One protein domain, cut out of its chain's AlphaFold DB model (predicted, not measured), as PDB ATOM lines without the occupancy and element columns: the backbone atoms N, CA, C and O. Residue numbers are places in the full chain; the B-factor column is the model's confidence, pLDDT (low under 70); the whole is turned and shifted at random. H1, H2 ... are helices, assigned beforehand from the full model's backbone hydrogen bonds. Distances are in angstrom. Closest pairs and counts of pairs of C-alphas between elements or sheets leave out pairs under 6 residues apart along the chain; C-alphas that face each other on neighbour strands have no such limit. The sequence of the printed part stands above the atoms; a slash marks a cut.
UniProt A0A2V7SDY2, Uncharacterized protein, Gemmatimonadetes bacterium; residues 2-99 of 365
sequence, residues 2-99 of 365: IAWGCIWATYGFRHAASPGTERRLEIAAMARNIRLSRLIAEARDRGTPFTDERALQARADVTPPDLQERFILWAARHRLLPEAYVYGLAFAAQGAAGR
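Overview. This is residues 2 to 99 of the 365 residues of an uncharacterized protein of Gemmatimonadetes bacterium (UniProt A0A2V7SDY2). Three helices, H2, H4 and H5, run nearly side by side as a small bundle, with H2 shifted along so that its last part reaches well beyond the other two. H3 crosses H2 at a large angle near that far part, and H1 lies at the opposite end of the long axis, joined to H2 by a long loop, residues 11 to 26. The printed part has 98 residues with five named helices, H1 to H5 in order along the chain, and no named strand; the class is all helix. The whole is loose, with a radius of gyration of the C-alphas of 15.7 A, and elongated, with spans of 48 by 28 by 19 A.

Arrangement. H1, residues 2 to 10, touches no helix. It is apart from H5, residues 83 to 97, but only just, the closest C-alphas being 8.3 A apart. H2, residues 27 to 45, is the hub, touching three other helices. With its residues 35 to 40 alone it touches H3, residues 53 to 62; the closest C-alphas, those of Leu 36 and Ala 60, are 6.2 A apart, and the lines stand at 71 degrees, only just about perpendicular. With its residues 27 to 35 alone H2 touches H4, residues 67 to 77, at a shallow tilt of 11 degrees, opposite ways; the closest C-alphas, those of Ala 31 and Glu 69, are 5.4 A apart. H2 and H5 touch and run the same way at a shallow tilt of 5 degrees, with the C-alphas of Ile 34 and Gln 94 closest at 4.2 A. H4 and H5 touch as a helical hairpin, opposite ways at a shallow tilt of 14 degrees, the C-alphas of Ala 76 and Val 86 being closest at 6.4 A. H2, H4 and H5 are an up and down bundle, each running against the one before it. H3 and H5 are apart. In H1, H3, H4 and H5 every O i to N i+4 pair is within hydrogen-bond range; in H2 13 of 15 are.

Along the chain. H1 begins at C-alpha 2, (-40.982, -14.909, 8.919). H2, the longest helix, measures 27.4 A from C-alpha 27 to C-alpha 45, at (-49.926, -13.809, -31.349). H3 measures 14.6 A and H4 15.1 A. H5 measures 21.1 A and ends at C-alpha 97, (-48.574, -17.713, -19.253).

Size, cuts and confidence. The C-alphas of Gly 20 and Gly 47, the two farthest apart, are 48.3 A apart. The link from H1 to H2 is long, H2 to H3 short, H3 to H4 and H4 to H5 tight. The printed part has no cut. Its mean pLDDT is 92.0, and no printed residue is under 70.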
ATOM      1  N   ILE A   2     -39.614 -15.002   8.353       86.94
ATOM      2  CA  ILE A   2     -40.982 -14.909   8.919       86.94
ATOM      3  C   ILE A   2     -42.066 -15.350   7.924       86.94
ATOM      4  O   ILE A   2     -42.787 -16.296   8.207       86.94
ATOM      5  N   ALA A   3     -42.126 -14.757   6.724       88.69
ATOM      6  CA  ALA A   3     -43.129 -15.128   5.715       88.69
ATOM      7  C   ALA A   3     -43.090 -16.623   5.342       88.69
ATOM      8  O   ALA A   3     -44.123 -17.257   5.171       88.69
ATOM      9  N   TRP A   4     -41.887 -17.195   5.267       90.88
ATOM     10  CA  TRP A   4     -41.685 -18.614   4.988       90.88
ATOM     11  C   TRP A   4     -42.216 -19.501   6.124       90.88
ATOM     12  O   TRP A   4     -42.961 -20.442   5.869       90.88
ATOM     13  N   GLY A   5     -41.908 -19.152   7.377       93.56
ATOM     14  CA  GLY A   5     -42.448 -19.829   8.557       93.56
ATOM     15  C   GLY A   5     -43.971 -19.714   8.658       93.56
ATOM     16  O   GLY A   5     -44.629 -20.703   8.962       93.56
ATOM     17  N   CYS A   6     -44.551 -18.554   8.329       95.12
ATOM     18  CA  CYS A   6     -46.004 -18.357   8.300       95.12
ATOM     19  C   CYS A   6     -46.694 -19.244   7.257       95.12
ATOM     20  O   CYS A   6     -47.749 -19.811   7.545       95.12
ATOM     21  N   ILE A   7     -46.097 -19.399   6.068       94.19
ATOM     22  CA  ILE A   7     -46.606 -20.336   5.061       94.19
ATOM     23  C   ILE A   7     -46.630 -21.737   5.667       94.19
ATOM     24  O   ILE A   7     -47.694 -22.334   5.737       94.19
ATOM     25  N   TRP A   8     -45.513 -22.240   6.191       94.94
ATOM     26  CA  TRP A   8     -45.476 -23.576   6.795       94.94
ATOM     27  C   TRP A   8     -46.454 -23.753   7.959       94.94
ATOM     28  O   TRP A   8     -47.139 -24.772   8.014       94.94
ATOM     29  N   ALA A   9     -46.584 -22.759   8.835       94.88
ATOM     30  CA  ALA A   9     -47.538 -22.782   9.940       94.88
ATOM     31  C   ALA A   9     -48.991 -22.920   9.453       94.88
ATOM     32  O   ALA A   9     -49.752 -23.693  10.028       94.88
ATOM     33  N   THR A  10     -49.352 -22.262   8.344       92.62
ATOM     34  CA  THR A  10     -50.690 -22.371   7.722       92.62
ATOM     35  C   THR A  10     -51.004 -23.804   7.278       92.62
ATOM     36  O   THR A  10     -52.154 -24.231   7.303       92.62
ATOM     37  N   TYR A  11     -49.977 -24.576   6.917       92.00
ATOM     38  CA  TYR A  11     -50.099 -25.989   6.544       92.00
ATOM     39  C   TYR A  11     -49.771 -26.943   7.708       92.00
ATOM     40  O   TYR A  11     -49.601 -28.145   7.492       92.00
ATOM     41  N   GLY A  12     -49.671 -26.437   8.942       92.50
ATOM     42  CA  GLY A  12     -49.348 -27.237  10.128       92.50
ATOM     43  C   GLY A  12     -47.964 -27.887  10.059       92.50
ATOM     44  O   GLY A  12     -47.798 -29.016  10.508       92.50
ATOM     45  N   PHE A  13     -47.000 -27.219   9.420       93.19
ATOM     46  CA  PHE A  13     -45.648 -27.724   9.143       93.19
ATOM     47  C   PHE A  13     -45.613 -29.055   8.372       93.19
ATOM     48  O   PHE A  13     -44.598 -29.753   8.345       93.19
ATOM     49  N   ARG A  14     -46.710 -29.402   7.693       91.88
ATOM     50  CA  ARG A  14     -46.826 -30.616   6.893       91.88
ATOM     51  C   ARG A  14     -46.501 -30.316   5.436       91.88
ATOM     52  O   ARG A  14     -46.960 -29.327   4.872       91.88
ATOM     53  N   HIS A  15     -45.729 -31.201   4.809       91.12
ATOM     54  CA  HIS A  15     -45.443 -31.082   3.381       91.12
ATOM     55  C   HIS A  15     -46.643 -31.493   2.517       91.12
ATOM     56  O   HIS A  15     -46.955 -30.803   1.555       91.12
ATOM     57  N   ALA A  16     -47.302 -32.607   2.853       89.81
ATOM     58  CA  ALA A  16     -48.409 -33.160   2.072       89.81
ATOM     59  C   ALA A  16     -49.600 -32.195   1.976       89.81
ATOM     60  O   ALA A  16     -49.976 -31.562   2.972       89.81
ATOM     61  N   ALA A  17     -50.225 -32.141   0.799       86.56
ATOM     62  CA  ALA A  17     -51.354 -31.255   0.517       86.56
ATOM     63  C   ALA A  17     -52.511 -31.404   1.525       86.56
ATOM     64  O   ALA A  17     -52.992 -30.404   2.059       86.56
ATOM     65  N   SER A  18     -52.886 -32.635   1.878       84.50
ATOM     66  CA  SER A  18     -53.957 -32.948   2.833       84.50
ATOM     67  C   SER A  18     -53.481 -33.882   3.956       84.50
ATOM     68  O   SER A  18     -52.547 -34.663   3.759       84.50
ATOM     69  N   PRO A  19     -54.082 -33.810   5.160       81.38
ATOM     70  CA  PRO A  19     -53.836 -34.792   6.213       81.38
ATOM     71  C   PRO A  19     -54.288 -36.198   5.784       81.38
ATOM     72  O   PRO A  19     -55.332 -36.347   5.157       81.38
ATOM     73  N   GLY A  20     -53.517 -37.228   6.143       77.81
ATOM     74  CA  GLY A  20     -53.921 -38.633   5.971       77.81
ATOM     75  C   GLY A  20     -53.995 -39.135   4.525       77.81
ATOM     76  O   GLY A  20     -54.541 -40.205   4.288       77.81
ATOM     77  N   THR A  21     -53.478 -38.383   3.549       72.50
ATOM     78  CA  THR A  21     -53.476 -38.786   2.136       72.50
ATOM     79  C   THR A  21     -52.046 -38.962   1.637       72.50
ATOM     80  O   THR A  21     -51.230 -38.052   1.759       72.50
ATOM     81  N   GLU A  22     -51.744 -40.110   1.030       74.00
ATOM     82  CA  GLU A  22     -50.456 -40.338   0.349       74.00
ATOM     83  C   GLU A  22     -50.427 -39.774  -1.080       74.00
ATOM     84  O   GLU A  22     -49.370 -39.704  -1.713       74.00
ATOM     85  N   ARG A  23     -51.589 -39.355  -1.601       79.62
ATOM     86  CA  ARG A  23     -51.729 -38.836  -2.961       79.62
ATOM     87  C   ARG A  23     -50.977 -37.517  -3.102       79.62
ATOM     88  O   ARG A  23     -51.324 -36.524  -2.468       79.62
ATOM     89  N   ARG A  24     -49.975 -37.521  -3.977       84.62
ATOM     90  CA  ARG A  24     -49.199 -36.334  -4.334       84.62
ATOM     91  C   ARG A  24     -49.885 -35.528  -5.424       84.62
ATOM     92  O   ARG A  24     -50.630 -36.069  -6.243       84.62
ATOM     93  N   LEU A  25     -49.623 -34.230  -5.425       90.12
ATOM     94  CA  LEU A  25     -50.052 -33.337  -6.491       90.12
ATOM     95  C   LEU A  25     -49.077 -33.438  -7.666       90.12
ATOM     96  O   LEU A  25     -47.858 -33.435  -7.491       90.12
ATOM     97  N   GLU A  26     -49.620 -33.457  -8.882       93.44
ATOM     98  CA  GLU A  26     -48.864 -33.550 -10.136       93.44
ATOM     99  C   GLU A  26     -48.180 -32.214 -10.492       93.44
ATOM    100  O   GLU A  26     -48.479 -31.575 -11.505       93.44
ATOM    101  N   ILE A  27     -47.261 -31.747  -9.637       94.81
ATOM    102  CA  ILE A  27     -46.564 -30.460  -9.803       94.81
ATOM    103  C   ILE A  27     -45.768 -30.437 -11.111       94.81
ATOM    104  O   ILE A  27     -45.739 -29.407 -11.776       94.81
ATOM    105  N   ALA A  28     -45.148 -31.551 -11.506       93.12
ATOM    106  CA  ALA A  28     -44.376 -31.617 -12.746       93.12
ATOM    107  C   ALA A  28     -45.259 -31.443 -13.991       93.12
ATOM    108  O   ALA A  28     -44.911 -30.670 -14.887       93.12
ATOM    109  N   ALA A  29     -46.426 -32.093 -14.020       93.38
ATOM    110  CA  ALA A  29     -47.399 -31.912 -15.093       93.38
ATOM    111  C   ALA A  29     -47.934 -30.471 -15.117       93.38
ATOM    112  O   ALA A  29     -47.981 -29.842 -16.175       93.38
ATOM    113  N   MET A  30     -48.253 -29.908 -13.947       94.19
ATOM    114  CA  MET A  30     -48.708 -28.521 -13.834       94.19
ATOM    115  C   MET A  30     -47.636 -27.518 -14.288       94.19
ATOM    116  O   MET A  30     -47.931 -26.572 -15.014       94.19
ATOM    117  N   ALA A  31     -46.374 -27.741 -13.924       94.06
ATOM    118  CA  ALA A  31     -45.254 -26.911 -14.353       94.06
ATOM    119  C   ALA A  31     -45.061 -26.977 -15.881       94.06
ATOM    120  O   ALA A  31     -44.896 -25.941 -16.525       94.06
ATOM    121  N   ARG A  32     -45.198 -28.165 -16.486       94.50
ATOM    122  CA  ARG A  32     -45.174 -28.334 -17.948       94.50
ATOM    123  C   ARG A  32     -46.315 -27.579 -18.642       94.50
ATOM    124  O   ARG A  32     -46.108 -27.043 -19.733       94.50
ATOM    125  N   ASN A  33     -47.483 -27.461 -18.006       94.25
ATOM    126  CA  ASN A  33     -48.595 -26.682 -18.553       94.25
ATOM    127  C   ASN A  33     -48.271 -25.187 -18.695       94.25
ATOM    128  O   ASN A  33     -48.793 -24.552 -19.606       94.25
ATOM    129  N   ILE A  34     -47.372 -24.631 -17.874       94.06
ATOM    130  CA  ILE A  34     -46.895 -23.242 -18.021       94.06
ATOM    131  C   ILE A  34     -46.269 -23.055 -19.410       94.06
ATOM    132  O   ILE A  34     -46.633 -22.145 -20.159       94.06
ATOM    133  N   ARG A  35     -45.362 -23.965 -19.784       94.56
ATOM    134  CA  ARG A  35     -44.694 -23.970 -21.091       94.56
ATOM    135  C   ARG A  35     -45.678 -24.195 -22.235       94.56
ATOM    136  O   ARG A  35     -45.567 -23.495 -23.238       94.56
ATOM    137  N   LEU A  36     -46.638 -25.109 -22.090       94.88
ATOM    138  CA  LEU A  36     -47.685 -25.328 -23.098       94.88
ATOM    139  C   LEU A  36     -48.522 -24.062 -23.326       94.88
ATOM    140  O   LEU A  36     -48.628 -23.597 -24.459       94.88
ATOM    141  N   SER A  37     -49.054 -23.459 -22.260       93.94
ATOM    142  CA  SER A  37     -49.845 -22.224 -22.332       93.94
ATOM    143  C   SER A  37     -49.067 -21.080 -22.984       93.94
ATOM    144  O   SER A  37     -49.613 -20.360 -23.820       93.94
ATOM    145  N   ARG A  38     -47.775 -20.957 -22.669       93.56
ATOM    146  CA  ARG A  38     -46.882 -19.981 -23.298       93.56
ATOM    147  C   ARG A  38     -46.709 -20.221 -24.798       93.56
ATOM    148  O   ARG A  38     -46.797 -19.274 -25.573       93.56
ATOM    149  N   LEU A  39     -46.460 -21.463 -25.212       94.75
ATOM    150  CA  LEU A  39     -46.290 -21.806 -26.626       94.75
ATOM    151  C   LEU A  39     -47.568 -21.522 -27.420       94.75
ATOM    152  O   LEU A  39     -47.487 -20.937 -28.499       94.75
ATOM    153  N   ILE A  40     -48.736 -21.868 -26.869       94.12
ATOM    154  CA  ILE A  40     -50.040 -21.539 -27.464       94.12
ATOM    155  C   ILE A  40     -50.180 -20.020 -27.632       94.12
ATOM    156  O   ILE A  40     -50.536 -19.552 -28.714       94.12
ATOM    157  N   ALA A  41     -49.878 -19.254 -26.582       93.12
ATOM    158  CA  ALA A  41     -49.964 -17.797 -26.601       93.12
ATOM    159  C   ALA A  41     -49.066 -17.174 -27.679       93.12
ATOM    160  O   ALA A  41     -49.525 -16.370 -28.488       93.12
ATOM    161  N   GLU A  42     -47.802 -17.593 -27.737       94.12
ATOM    162  CA  GLU A  42     -46.820 -17.095 -28.703       94.12
ATOM    163  C   GLU A  42     -47.135 -17.509 -30.146       94.12
ATOM    164  O   GLU A  42     -46.826 -16.775 -31.082       94.12
ATOM    165  N   ALA A  43     -47.716 -18.690 -30.353       93.69
ATOM    166  CA  ALA A  43     -48.164 -19.150 -31.663       93.69
ATOM    167  C   ALA A  43     -49.368 -18.336 -32.160       93.69
ATOM    168  O   ALA A  43     -49.376 -17.871 -33.300       93.69
ATOM    169  N   ARG A  44     -50.355 -18.089 -31.288       90.69
ATOM    170  CA  ARG A  44     -51.538 -17.290 -31.636       90.69
ATOM    171  C   ARG A  44     -51.185 -15.835 -31.936       90.69
ATOM    172  O   ARG A  44     -51.636 -15.320 -32.953       90.69
ATOM    173  N   ASP A  45     -50.345 -15.200 -31.120       91.44
ATOM    174  CA  ASP A  45     -49.926 -13.809 -31.349       91.44
ATOM    175  C   ASP A  45     -49.087 -13.648 -32.635       91.44
ATOM    176  O   ASP A  45     -49.094 -12.580 -33.243       91.44
ATOM    177  N   ARG A  46     -48.402 -14.710 -33.089       93.38
ATOM    178  CA  ARG A  46     -47.679 -14.746 -34.375       93.38
ATOM    179  C   ARG A  46     -48.556 -15.100 -35.581       93.38
ATOM    180  O   ARG A  46     -48.043 -15.134 -36.697       93.38
ATOM    181  N   GLY A  47     -49.844 -15.381 -35.379       91.19
ATOM    182  CA  GLY A  47     -50.750 -15.806 -36.448       91.19
ATOM    183  C   GLY A  47     -50.509 -17.237 -36.944       91.19
ATOM    184  O   GLY A  47     -50.983 -17.595 -38.018       91.19
ATOM    185  N   THR A  48     -49.795 -18.064 -36.178       92.00
ATOM    186  CA  THR A  48     -49.480 -19.464 -36.509       92.00
ATOM    187  C   THR A  48     -49.965 -20.418 -35.414       92.00
ATOM    188  O   THR A  48     -49.162 -21.154 -34.836       92.00
ATOM    189  N   PRO A  49     -51.269 -20.404 -35.064       89.81
ATOM    190  CA  PRO A  49     -51.793 -21.230 -33.983       89.81
ATOM    191  C   PRO A  49     -51.577 -22.719 -34.273       89.81
ATOM    192  O   PRO A  49     -51.684 -23.170 -35.412       89.81
ATOM    193  N   PHE A  50     -51.303 -23.494 -33.222       89.44
ATOM    194  CA  PHE A  50     -51.256 -24.949 -33.334       89.44
ATOM    195  C   PHE A  50     -52.636 -25.485 -33.729       89.44
ATOM    196  O   PHE A  50     -53.640 -25.125 -33.115       89.44
ATOM    197  N   THR A  51     -52.672 -26.345 -34.744       86.94
ATOM    198  CA  THR A  51     -53.896 -26.979 -35.257       86.94
ATOM    199  C   THR A  51     -54.127 -28.379 -34.692       86.94
ATOM    200  O   THR A  51     -55.252 -28.864 -34.723       86.94
ATOM    201  N   ASP A  52     -53.079 -29.013 -34.166       90.81
ATOM    202  CA  ASP A  52     -53.112 -30.349 -33.574       90.81
ATOM    203  C   ASP A  52     -52.325 -30.365 -32.258       90.81
ATOM    204  O   ASP A  52     -51.264 -29.741 -32.121       90.81
ATOM    205  N   GLU A  53     -52.846 -31.111 -31.289       91.12
ATOM    206  CA  GLU A  53     -52.244 -31.290 -29.979       91.12
ATOM    207  C   GLU A  53     -50.881 -31.982 -30.089       91.12
ATOM    208  O   GLU A  53     -49.939 -31.567 -29.414       91.12
ATOM    209  N   ARG A  54     -50.708 -32.962 -30.988       92.81
ATOM    210  CA  ARG A  54     -49.418 -33.669 -31.127       92.81
ATOM    211  C   ARG A  54     -48.283 -32.723 -31.502       92.81
ATOM    212  O   ARG A  54     -47.187 -32.831 -30.951       92.81
ATOM    213  N   ALA A  55     -48.547 -31.765 -32.389       92.50
ATOM    214  CA  ALA A  55     -47.566 -30.760 -32.790       92.50
ATOM    215  C   ALA A  55     -47.175 -29.838 -31.621       92.50
ATOM    216  O   ALA A  55     -45.996 -29.507 -31.458       92.50
ATOM    217  N   LEU A  56     -48.144 -29.456 -30.781       94.62
ATOM    218  CA  LEU A  56     -47.893 -28.683 -29.565       94.62
ATOM    219  C   LEU A  56     -47.053 -29.485 -28.560       94.62
ATOM    220  O   LEU A  56     -46.081 -28.949 -28.028       94.62
ATOM    221  N   GLN A  57     -47.399 -30.753 -28.322       93.62
ATOM    222  CA  GLN A  57     -46.669 -31.628 -27.399       93.62
ATOM    223  C   GLN A  57     -45.219 -31.829 -27.865       93.62
ATOM    224  O   GLN A  57     -44.296 -31.540 -27.107       93.62
ATOM    225  N   ALA A  58     -45.011 -32.183 -29.138       93.69
ATOM    226  CA  ALA A  58     -43.678 -32.348 -29.719       93.69
ATOM    227  C   ALA A  58     -42.842 -31.062 -29.624       93.69
ATOM    228  O   ALA A  58     -41.654 -31.102 -29.299       93.69
ATOM    229  N   ARG A  59     -43.461 -29.893 -29.857       94.56
ATOM    230  CA  ARG A  59     -42.787 -28.603 -29.672       94.56
ATOM    231  C   ARG A  59     -42.438 -28.351 -28.209       94.56
ATOM    232  O   ARG A  59     -41.353 -27.840 -27.933       94.56
ATOM    233  N   ALA A  60     -43.341 -28.660 -27.285       93.81
ATOM    234  CA  ALA A  60     -43.096 -28.489 -25.862       93.81
ATOM    235  C   ALA A  60     -41.923 -29.356 -25.402       93.81
ATOM    236  O   ALA A  60     -41.051 -28.835 -24.715       93.81
ATOM    237  N   ASP A  61     -41.841 -30.609 -25.848       93.44
ATOM    238  CA  ASP A  61     -40.812 -31.566 -25.429       93.44
ATOM    239  C   ASP A  61     -39.391 -31.126 -25.797       93.44
ATOM    240  O   ASP A  61     -38.476 -31.271 -24.987       93.44
ATOM    241  N   VAL A  62     -39.213 -30.496 -26.961       95.00
ATOM    242  CA  VAL A  62     -37.914 -29.938 -27.385       95.00
ATOM    243  C   VAL A  62     -37.645 -28.526 -26.848       95.00
ATOM    244  O   VAL A  62     -36.537 -28.009 -26.987       95.00
ATOM    245  N   THR A  63     -38.642 -27.870 -26.248       94.56
ATOM    246  CA  THR A  63     -38.490 -26.522 -25.684       94.56
ATOM    247  C   THR A  63     -38.038 -26.621 -24.227       94.56
ATOM    248  O   THR A  63     -38.770 -27.194 -23.419       94.56
ATOM    249  N   PRO A  64     -36.893 -26.038 -23.834       94.38
ATOM    250  CA  PRO A  64     -36.434 -26.112 -22.453       94.38
ATOM    251  C   PRO A  64     -37.377 -25.373 -21.482       94.38
ATOM    252  O   PRO A  64     -38.017 -24.380 -21.865       94.38
ATOM    253  N   PRO A  65     -37.450 -25.820 -20.213       93.06
ATOM    254  CA  PRO A  65     -38.221 -25.139 -19.183       93.06
ATOM    255  C   PRO A  65     -37.610 -23.770 -18.877       93.06
ATOM    256  O   PRO A  65     -36.385 -23.610 -18.841       93.06
ATOM    257  N   ASP A  66     -38.456 -22.770 -18.639       91.25
ATOM    258  CA  ASP A  66     -37.971 -21.439 -18.272       91.25
ATOM    259  C   ASP A  66     -37.581 -21.329 -16.797       91.25
ATOM    260  O   ASP A  66     -37.635 -22.291 -16.033       91.25
ATOM    261  N   LEU A  67     -37.131 -20.139 -16.390       92.50
ATOM    262  CA  LEU A  67     -36.698 -19.898 -15.016       92.50
ATOM    263  C   LEU A  67     -37.818 -20.164 -14.000       92.50
ATOM    264  O   LEU A  67     -37.532 -20.676 -12.919       92.50
ATOM    265  N   GLN A  68     -39.070 -19.842 -14.338       91.38
ATOM    266  CA  GLN A  68     -40.207 -20.018 -13.440       91.38
ATOM    267  C   GLN A  68     -40.554 -21.502 -13.291       91.38
ATOM    268  O   GLN A  68     -40.659 -21.987 -12.164       91.38
ATOM    269  N   GLU A  69     -40.647 -22.237 -14.403       94.69
ATOM    270  CA  GLU A  69     -40.857 -23.693 -14.415       94.69
ATOM    271  C   GLU A  69     -39.735 -24.409 -13.647       94.69
ATOM    272  O   GLU A  69     -39.998 -25.201 -12.740       94.69
ATOM    273  N   ARG A  70     -38.469 -24.068 -13.925       96.06
ATOM    274  CA  ARG A  70     -37.303 -24.634 -13.228       96.06
ATOM    275  C   ARG A  70     -37.325 -24.350 -11.731       96.06
ATOM    276  O   ARG A  70     -37.017 -25.247 -10.948       96.06
ATOM    277  N   PHE A  71     -37.674 -23.128 -11.330       95.56
ATOM    278  CA  PHE A  71     -37.758 -22.756  -9.920       95.56
ATOM    279  C   PHE A  71     -38.848 -23.548  -9.191       95.56
ATOM    280  O   PHE A  71     -38.594 -24.060  -8.105       95.56
ATOM    281  N   ILE A  72     -40.028 -23.704  -9.797       96.56
ATOM    282  CA  ILE A  72     -41.133 -24.494  -9.232       96.56
ATOM    283  C   ILE A  72     -40.711 -25.954  -9.044       96.56
ATOM    284  O   ILE A  72     -40.886 -26.511  -7.960       96.56
ATOM    285  N   LEU A  73     -40.111 -26.563 -10.069       96.38
ATOM    286  CA  LEU A  73     -39.638 -27.948 -10.008       96.38
ATOM    287  C   LEU A  73     -38.540 -28.130  -8.954       96.38
ATOM    288  O   LEU A  73     -38.543 -29.111  -8.212       96.38
ATOM    289  N   TRP A  74     -37.619 -27.171  -8.852       97.19
ATOM    290  CA  TRP A  74     -36.576 -27.167  -7.831       97.19
ATOM    291  C   TRP A  74     -37.166 -27.028  -6.419       97.19
ATOM    292  O   TRP A  74     -36.834 -27.820  -5.535       97.19
ATOM    293  N   ALA A  75     -38.098 -26.095  -6.214       95.94
ATOM    294  CA  ALA A  75     -38.768 -25.895  -4.932       95.94
ATOM    295  C   ALA A  75     -39.563 -27.133  -4.491       95.94
ATOM    296  O   ALA A  75     -39.511 -27.496  -3.314       95.94
ATOM    297  N   ALA A  76     -40.232 -27.809  -5.432       95.31
ATOM    298  CA  ALA A  76     -40.914 -29.078  -5.191       95.31
ATOM    299  C   ALA A  76     -39.927 -30.193  -4.814       95.31
ATOM    300  O   ALA A  76     -40.114 -30.876  -3.808       95.31
ATOM    301  N   ARG A  77     -38.836 -30.348  -5.580       95.44
ATOM    302  CA  ARG A  77     -37.809 -31.376  -5.342       95.44
ATOM    303  C   ARG A  77     -37.166 -31.244  -3.962       95.44
ATOM    304  O   ARG A  77     -36.937 -32.254  -3.301       95.44
ATOM    305  N   HIS A  78     -36.879 -30.016  -3.538       95.88
ATOM    306  CA  HIS A  78     -36.229 -29.730  -2.258       95.88
ATOM    307  C   HIS A  78     -37.209 -29.477  -1.108       95.88
ATOM    308  O   HIS A  78     -36.766 -29.140  -0.013       95.88
ATOM    309  N   ARG A  79     -38.522 -29.648  -1.331       93.94
ATOM    310  CA  ARG A  79     -39.574 -29.448  -0.319       93.94
ATOM    311  C   ARG A  79     -39.448 -28.105   0.400       93.94
ATOM    312  O   ARG A  79     -39.581 -28.025   1.617       93.94
ATOM    313  N   LEU A  80     -39.159 -27.042  -0.350       94.44
ATOM    314  CA  LEU A  80     -38.933 -25.722   0.243       94.44
ATOM    315  C   LEU A  80     -40.214 -25.121   0.813       94.44
ATOM    316  O   LEU A  80     -40.155 -24.292   1.714       94.44
ATOM    317  N   LEU A  81     -41.363 -25.510   0.272       95.38
ATOM    318  CA  LEU A  81     -42.688 -25.053   0.671       95.38
ATOM    319  C   LEU A  81     -43.642 -26.258   0.689       95.38
ATOM    320  O   LEU A  81     -43.340 -27.269   0.046       95.38
ATOM    321  N   PRO A  82     -44.789 -26.159   1.384       95.12
ATOM    322  CA  PRO A  82     -45.833 -27.176   1.327       95.12
ATOM    323  C   PRO A  82     -46.237 -27.489  -0.116       95.12
ATOM    324  O   PRO A  82     -46.323 -26.594  -0.961       95.12
ATOM    325  N   GLU A  83     -46.522 -28.755  -0.396       94.44
ATOM    326  CA  GLU A  83     -46.807 -29.266  -1.738       94.44
ATOM    327  C   GLU A  83     -47.957 -28.512  -2.417       94.44
ATOM    328  O   GLU A  83     -47.828 -28.064  -3.556       94.44
ATOM    329  N   ALA A  84     -49.054 -28.295  -1.687       93.62
ATOM    330  CA  ALA A  84     -50.204 -27.527  -2.159       93.62
ATOM    331  C   ALA A  84     -49.847 -26.075  -2.507       93.62
ATOM    332  O   ALA A  84     -50.371 -25.526  -3.475       93.62
ATOM    333  N   TYR A  85     -48.910 -25.466  -1.774       95.00
ATOM    334  CA  TYR A  85     -48.442 -24.116  -2.072       95.00
ATOM    335  C   TYR A  85     -47.638 -24.088  -3.376       95.00
ATOM    336  O   TYR A  85     -47.877 -23.237  -4.231       95.00
ATOM    337  N   VAL A  86     -46.708 -25.031  -3.568       96.19
ATOM    338  CA  VAL A  86     -45.917 -25.120  -4.810       96.19
ATOM    339  C   VAL A  86     -46.807 -25.435  -6.012       96.19
ATOM    340  O   VAL A  86     -46.640 -24.835  -7.074       96.19
ATOM    341  N   TYR A  87     -47.796 -26.313  -5.843       95.25
ATOM    342  CA  TYR A  87     -48.804 -26.566  -6.868       95.25
ATOM    343  C   TYR A  87     -49.610 -25.302  -7.197       95.25
ATOM    344  O   TYR A  87     -49.774 -24.973  -8.368       95.25
ATOM    345  N   GLY A  88     -50.048 -24.547  -6.184       94.00
ATOM    346  CA  GLY A  88     -50.737 -23.267  -6.364       94.00
ATOM    347  C   GLY A  88     -49.888 -22.224  -7.100       94.00
ATOM    348  O   GLY A  88     -50.405 -21.517  -7.964       94.00
ATOM    349  N   LEU A  89     -48.577 -22.169  -6.833       94.19
ATOM    350  CA  LEU A  89     -47.643 -21.337  -7.603       94.19
ATOM    351  C   LEU A  89     -47.604 -21.751  -9.078       94.19
ATOM    352  O   LEU A  89     -47.634 -20.884  -9.951       94.19
ATOM    353  N   ALA A  90     -47.553 -23.054  -9.360       95.06
ATOM    354  CA  ALA A  90     -47.555 -23.577 -10.725       95.06
ATOM    355  C   ALA A  90     -48.876 -23.284 -11.451       95.06
ATOM    356  O   ALA A  90     -48.860 -22.818 -12.589       95.06
ATOM    357  N   PHE A  91     -50.004 -23.462 -10.766       93.62
ATOM    358  CA  PHE A  91     -51.334 -23.128 -11.270       93.62
ATOM    359  C   PHE A  91     -51.466 -21.632 -11.599       93.62
ATOM    360  O   PHE A  91     -51.900 -21.262 -12.691       93.62
ATOM    361  N   ALA A  92     -51.027 -20.749 -10.696       92.06
ATOM    362  CA  ALA A  92     -51.044 -19.305 -10.930       92.06
ATOM    363  C   ALA A  92     -50.123 -18.896 -12.094       92.06
ATOM    364  O   ALA A  92     -50.494 -18.055 -12.915       92.06
ATOM    365  N   ALA A  93     -48.938 -19.510 -12.194       92.31
ATOM    366  CA  ALA A  93     -48.003 -19.286 -13.293       92.31
ATOM    367  C   ALA A  93     -48.593 -19.711 -14.645       92.31
ATOM    368  O   ALA A  93     -48.512 -18.955 -15.614       92.31
ATOM    369  N   GLN A  94     -49.246 -20.873 -14.701       91.25
ATOM    370  CA  GLN A  94     -49.941 -21.346 -15.898       91.25
ATOM    371  C   GLN A  94     -51.039 -20.359 -16.310       91.25
ATOM    372  O   GLN A  94     -51.099 -19.951 -17.471       91.25
ATOM    373  N   GLY A  95     -51.864 -19.918 -15.355       87.81
ATOM    374  CA  GLY A  95     -52.932 -18.946 -15.598       87.81
ATOM    375  C   GLY A  95     -52.437 -17.597 -16.133       87.81
ATOM    376  O   GLY A  95     -53.186 -16.903 -16.822       87.81
ATOM    377  N   ALA A  96     -51.180 -17.234 -15.859       88.56
ATOM    378  CA  ALA A  96     -50.538 -16.028 -16.374       88.56
ATOM    379  C   ALA A  96     -49.849 -16.216 -17.741       88.56
ATOM    380  O   ALA A  96     -49.701 -15.244 -18.477       88.56
ATOM    381  N   ALA A  97     -49.434 -17.438 -18.096       88.38
ATOM    382  CA  ALA A  97     -48.574 -17.713 -19.253       88.38
ATOM    383  C   ALA A  97     -49.232 -17.479 -20.627       88.38
ATOM    384  O   ALA A  97     -48.522 -17.306 -21.617       88.38
ATOM    385  N   GLY A  98     -50.565 -17.454 -20.685       86.06
ATOM    386  CA  GLY A  98     -51.335 -17.177 -21.904       86.06
ATOM    387  C   GLY A  98     -52.582 -16.342 -21.644       86.06
ATOM    388  O   GLY A  98     -53.616 -16.553 -22.279       86.06
ATOM    389  N   ARG A  99     -52.519 -15.447 -20.653       91.06
ATOM    390  CA  ARG A  99     -53.665 -14.628 -20.261       91.06
ATOM    391  C   ARG A  99     -53.936 -13.564 -21.336       91.06
ATOM    392  O   ARG A  99     -53.034 -12.778 -21.619       91.06
TER     393      ARG A  99